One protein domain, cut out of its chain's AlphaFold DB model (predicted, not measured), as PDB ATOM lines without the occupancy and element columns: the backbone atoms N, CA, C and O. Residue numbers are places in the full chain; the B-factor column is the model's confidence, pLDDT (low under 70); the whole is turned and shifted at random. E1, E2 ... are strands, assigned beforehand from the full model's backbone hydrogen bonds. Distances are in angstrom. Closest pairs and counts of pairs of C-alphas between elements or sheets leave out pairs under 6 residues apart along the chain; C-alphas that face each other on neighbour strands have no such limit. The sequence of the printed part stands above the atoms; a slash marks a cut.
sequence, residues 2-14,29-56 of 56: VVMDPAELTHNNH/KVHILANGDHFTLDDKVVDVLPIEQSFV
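Overview. This is residues 2 to 14 and 29 to 56 of the 56 residues of the protein "Cyanophycinase" of Flavobacteriales bacterium (UniProt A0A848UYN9). There is little regular structure here: two small antiparallel strand pairs, E1 with E2 and the hairpin E3 and E4, with tails, residues 6 to 14 and 48 to 56, running out at opposite ends to make the length. The 41 printed residues hold four named strands, E1 to E4 in chain order, with 14 residues: all strand. The whole is only just loose, close to extended, with a radius of gyration of the C-alphas of 13.4 A and spans of 44 by 17 by 13 A.

Along the chain. Find C-alpha 2 at (23.937, -46.213, -86.960); E1, residues 2 to 5, runs 9.7 A from there. E2 is residues 29 to 32, 10.1 A; E3, 38 to 40, 6.6 A; E4, 45 to 47, 6.5 A, ending at (27.848, -48.314, -73.463).

Arrangement. E1 and E2 are antiparallel at 161 degrees; look for N 3 and O 31, 2.9 A apart. In the hairpin E3 and E4, at 158 degrees, N 40 and O 45 are 2.9 A apart. E2 and E3 are only just apart, closest 8.3 A.

Size, cuts and confidence. Residues 15 to 28 are not printed; C-alphas 14 and 29 are 17.4 A apart. Residue 56 is under pLDDT 70.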
ATOM      1  N   VAL A   2      22.717 -46.898 -86.495       96.69
ATOM      2  CA  VAL A   2      23.937 -46.213 -86.960       96.69
ATOM      3  C   VAL A   2      23.825 -44.734 -86.610       96.69
ATOM      4  O   VAL A   2      22.908 -44.066 -87.084       96.69
ATOM      5  N   VAL A   3      24.744 -44.234 -85.786       96.44
ATOM      6  CA  VAL A   3      24.841 -42.816 -85.419       96.44
ATOM      7  C   VAL A   3      26.021 -42.206 -86.164       96.44
ATOM      8  O   VAL A   3      27.155 -42.661 -86.023       96.44
ATOM      9  N   MET A   4      25.750 -41.183 -86.970       96.38
ATOM     10  CA  MET A   4      26.770 -40.384 -87.651       96.38
ATOM     11  C   MET A   4      27.027 -39.129 -86.815       96.38
ATOM     12  O   MET A   4      26.145 -38.278 -86.730       96.38
ATOM     13  N   ASP A   5      28.200 -39.025 -86.188       95.50
ATOM     14  CA  ASP A   5      28.595 -37.894 -85.339       95.50
ATOM     15  C   ASP A   5      29.489 -36.915 -86.124       95.50
ATOM     16  O   ASP A   5      30.661 -37.215 -86.386       95.50
ATOM     17  N   PRO A   6      28.964 -35.735 -86.515       94.25
ATOM     18  CA  PRO A   6      29.711 -34.749 -87.280       94.25
ATOM     19  C   PRO A   6      30.555 -33.798 -86.411       94.25
ATOM     20  O   PRO A   6      31.104 -32.829 -86.935       94.25
ATOM     21  N   ALA A   7      30.644 -34.000 -85.094       94.19
ATOM     22  CA  ALA A   7      31.232 -33.005 -84.198       94.19
ATOM     23  C   ALA A   7      32.724 -32.728 -84.423       94.19
ATOM     24  O   ALA A   7      33.205 -31.659 -84.056       94.19
ATOM     25  N   GLU A   8      33.448 -33.675 -85.017       95.19
ATOM     26  CA  GLU A   8      34.875 -33.550 -85.324       95.19
ATOM     27  C   GLU A   8      35.140 -33.424 -86.834       95.19
ATOM     28  O   GLU A   8      36.275 -33.607 -87.276       95.19
ATOM     29  N   LEU A   9      34.128 -33.106 -87.654       95.75
ATOM     30  CA  LEU A   9      34.332 -32.944 -89.095       95.75
ATOM     31  C   LEU A   9      35.397 -31.894 -89.395       95.75
ATOM     32  O   LEU A   9      35.322 -30.750 -88.952       95.75
ATOM     33  N   THR A  10      36.351 -32.269 -90.240       95.88
ATOM     34  CA  THR A  10      37.375 -31.347 -90.741       95.88
ATOM     35  C   THR A  10      36.992 -30.748 -92.090       95.88
ATOM     36  O   THR A  10      37.527 -29.714 -92.483       95.88
ATOM     37  N   HIS A  11      36.057 -31.378 -92.807       92.31
ATOM     38  CA  HIS A  11      35.599 -30.930 -94.115       92.31
ATOM     39  C   HIS A  11      34.172 -31.408 -94.412       92.31
ATOM     40  O   HIS A  11      33.864 -32.594 -94.263       92.31
ATOM     41  N   ASN A  12      33.326 -30.491 -94.894       90.44
ATOM     42  CA  ASN A  12      32.112 -30.796 -95.647       90.44
ATOM     43  C   ASN A  12      31.866 -29.680 -96.680       90.44
ATOM     44  O   ASN A  12      32.053 -28.505 -96.374       90.44
ATOM     45  N   ASN A  13      31.448 -30.042 -97.894       88.50
ATOM     46  CA  ASN A  13      31.177 -29.074 -98.965       88.50
ATOM     47  C   ASN A  13      29.693 -28.722 -99.106       88.50
ATOM     48  O   ASN A  13      29.317 -28.093-100.090       88.50
ATOM     49  N   HIS A  14      28.833 -29.097 -98.151       90.94
ATOM     50  CA  HIS A  14      27.384 -28.965 -98.319       90.94
ATOM     51  C   HIS A  14      26.965 -27.551 -98.753       90.94
ATOM     52  O   HIS A  14      26.175 -27.406 -99.683       90.94
ATOM     53  N   LYS A  29      32.903 -39.425 -87.522       96.44
ATOM     54  CA  LYS A  29      32.855 -40.541 -86.576       96.44
ATOM     55  C   LYS A  29      31.521 -41.270 -86.729       96.44
ATOM     56  O   LYS A  29      30.469 -40.642 -86.835       96.44
ATOM     57  N   VAL A  30      31.561 -42.600 -86.780       96.75
ATOM     58  CA  VAL A  30      30.362 -43.436 -86.922       96.75
ATOM     59  C   VAL A  30      30.312 -44.434 -85.775       96.75
ATOM     60  O   VAL A  30      31.253 -45.201 -85.583       96.75
ATOM     61  N   HIS A  31      29.199 -44.443 -85.046       96.38
ATOM     62  CA  HIS A  31      28.916 -45.421 -84.000       96.38
ATOM     63  C   HIS A  31      27.891 -46.429 -84.523       96.38
ATOM     64  O   HIS A  31      26.801 -46.052 -84.963       96.38
ATOM     65  N   ILE A  32      28.241 -47.712 -84.494       96.00
ATOM     66  CA  ILE A  32      27.362 -48.810 -84.902       96.00
ATOM     67  C   ILE A  32      26.950 -49.553 -83.636       96.00
ATOM     68  O   ILE A  32      27.798 -50.112 -82.953       96.00
ATOM     69  N   LEU A  33      25.654 -49.529 -83.337       95.31
ATOM     70  CA  LEU A  33      25.074 -50.064 -82.106       95.31
ATOM     71  C   LEU A  33      24.276 -51.333 -82.409       95.31
ATOM     72  O   LEU A  33      23.410 -51.319 -83.301       95.31
ATOM     73  N   ALA A  34      24.541 -52.401 -81.665       93.38
ATOM     74  CA  ALA A  34      23.736 -53.613 -81.647       93.38
ATOM     75  C   ALA A  34      22.491 -53.445 -80.751       93.38
ATOM     76  O   ALA A  34      22.253 -52.386 -80.169       93.38
ATOM     77  N   ASN A  35      21.644 -54.476 -80.674       90.69
ATOM     78  CA  ASN A  35      20.543 -54.485 -79.708       90.69
ATOM     79  C   ASN A  35      21.120 -54.499 -78.282       90.69
ATOM     80  O   ASN A  35      21.998 -55.305 -77.986       90.69
ATOM     81  N   GLY A  36      20.628 -53.592 -77.434       90.44
ATOM     82  CA  GLY A  36      21.100 -53.416 -76.060       90.44
ATOM     83  C   GLY A  36      22.265 -52.438 -75.892       90.44
ATOM     84  O   GLY A  36      22.512 -52.007 -74.767       90.44
ATOM     85  N   ASP A  37      22.942 -52.037 -76.973       94.00
ATOM     86  CA  ASP A  37      23.956 -50.982 -76.905       94.00
ATOM     87  C   ASP A  37      23.289 -49.612 -76.761       94.00
ATOM     88  O   ASP A  37      22.292 -49.304 -77.423       94.00
ATOM     89  N   HIS A  38      23.883 -48.766 -75.927       93.12
ATOM     90  CA  HIS A  38      23.412 -47.415 -75.667       93.12
ATOM     91  C   HIS A  38      24.433 -46.394 -76.159       93.12
ATOM     92  O   HIS A  38      25.644 -46.612 -76.122       93.12
ATOM     93  N   PHE A  39      23.928 -45.259 -76.631       95.44
ATOM     94  CA  PHE A  39      24.748 -44.110 -76.977       95.44
ATOM     95  C   PHE A  39      24.186 -42.866 -76.304       95.44
ATOM     96  O   PHE A  39      23.053 -42.463 -76.578       95.44
ATOM     97  N   THR A  40      24.986 -42.262 -75.434       95.69
ATOM     98  CA  THR A  40      24.627 -41.037 -74.720       95.69
ATOM     99  C   THR A  40      25.000 -39.839 -75.586       95.69
ATOM    100  O   THR A  40      26.179 -39.597 -75.822       95.69
ATOM    101  N   LEU A  41      24.004 -39.097 -76.082       91.38
ATOM    102  CA  LEU A  41      24.207 -38.010 -77.053       91.38
ATOM    103  C   LEU A  41      25.044 -36.848 -76.504       91.38
ATOM    104  O   LEU A  41      25.898 -36.333 -77.223       91.38
ATOM    105  N   ASP A  42      24.805 -36.455 -75.250       92.00
ATOM    106  CA  ASP A  42      25.465 -35.296 -74.638       92.00
ATOM    107  C   ASP A  42      26.968 -35.543 -74.444       92.00
ATOM    108  O   ASP A  42      27.794 -34.703 -74.810       92.00
ATOM    109  N   ASP A  43      27.323 -36.735 -73.958       92.88
ATOM    110  CA  ASP A  43      28.707 -37.117 -73.649       92.88
ATOM    111  C   ASP A  43      29.415 -37.856 -74.798       92.88
ATOM    112  O   ASP A  43      30.633 -38.029 -74.777       92.88
ATOM    113  N   LYS A  44      28.662 -38.296 -75.816       92.44
ATOM    114  CA  LYS A  44      29.124 -39.112 -76.956       92.44
ATOM    115  C   LYS A  44      29.809 -40.414 -76.539       92.44
ATOM    116  O   LYS A  44      30.776 -40.860 -77.162       92.44
ATOM    117  N   VAL A  45      29.292 -41.032 -75.484       94.50
ATOM    118  CA  VAL A  45      29.790 -42.296 -74.931       94.50
ATOM    119  C   VAL A  45      28.945 -43.456 -75.449       94.50
ATOM    120  O   VAL A  45      27.724 -43.341 -75.557       94.50
ATOM    121  N   VAL A  46      29.610 -44.563 -75.791       94.25
ATOM    122  CA  VAL A  46      28.970 -45.838 -76.137       94.25
ATOM    123  C   VAL A  46      29.075 -46.769 -74.938       94.25
ATOM    124  O   VAL A  46      30.185 -47.073 -74.502       94.25
ATOM    125  N   ASP A  47      27.936 -47.271 -74.480       93.69
ATOM    126  CA  ASP A  47      27.848 -48.314 -73.463       93.69
ATOM    127  C   ASP A  47      27.382 -49.613 -74.127       93.69
ATOM    128  O   ASP A  47      26.309 -49.674 -74.731       93.69
ATOM    129  N   VAL A  48      28.218 -50.647 -74.050       91.56
ATOM    130  CA  VAL A  48      27.984 -51.937 -74.716       91.56
ATOM    131  C   VAL A  48      27.269 -52.887 -73.762       91.56
ATOM    132  O   VAL A  48      27.665 -52.992 -72.598       91.56
ATOM    133  N   LEU A  49      26.258 -53.614 -74.251       90.12
ATOM    134  CA  LEU A  49      25.575 -54.619 -73.432       90.12
ATOM    135  C   LEU A  49      26.538 -55.775 -73.080       90.12
ATOM    136  O   LEU A  49      27.081 -56.419 -73.985       90.12
ATOM    137  N   PRO A  50      26.746 -56.096 -71.789       85.56
ATOM    138  CA  PRO A  50      27.550 -57.247 -71.393       85.56
ATOM    139  C   PRO A  50      26.914 -58.576 -71.820       85.56
ATOM    140  O   PRO A  50      25.699 -58.744 -71.761       85.56
ATOM    141  N   ILE A  51      27.752 -59.566 -72.149       80.12
ATOM    142  CA  ILE A  51      27.322 -60.898 -72.627       80.12
ATOM    143  C   ILE A  51      26.382 -61.613 -71.639       80.12
ATOM    144  O   ILE A  51      25.519 -62.381 -72.052       80.12
ATOM    145  N   GLU A  52      26.549 -61.379 -70.335       81.19
ATOM    146  CA  GLU A  52      25.783 -62.070 -69.288       81.19
ATOM    147  C   GLU A  52      24.407 -61.450 -69.003       81.19
ATOM    148  O   GLU A  52      23.641 -61.986 -68.200       81.19
ATOM    149  N   GLN A  53      24.072 -60.324 -69.637       78.81
ATOM    150  CA  GLN A  53      22.814 -59.630 -69.396       78.81
ATOM    151  C   GLN A  53      21.736 -60.062 -70.395       78.81
ATOM    152  O   GLN A  53      22.004 -60.329 -71.565       78.81
ATOM    153  N   SER A  54      20.485 -60.144 -69.934       73.38
ATOM    154  CA  SER A  54      19.353 -60.412 -70.826       73.38
ATOM    155  C   SER A  54      19.141 -59.243 -71.787       73.38
ATOM    156  O   SER A  54      19.207 -58.085 -71.375       73.38
ATOM    157  N   PHE A  55      18.851 -59.556 -73.051       71.50
ATOM    158  CA  PHE A  55      18.421 -58.563 -74.033       71.50
ATOM    159  C   PHE A  55      17.101 -57.914 -73.588       71.50
ATOM    160  O   PHE A  55      16.259 -58.585 -72.982       71.50
ATOM    161  N   VAL A  56      16.941 -56.623 -73.887       61.91
ATOM    162  CA  VAL A  56      15.725 -55.838 -73.613       61.91
ATOM    163  C   VAL A  56      14.939 -55.637 -74.903       61.91
ATOM    164  O   VAL A  56      15.575 -55.347 -75.946       61.91
TER     165      VAL A  56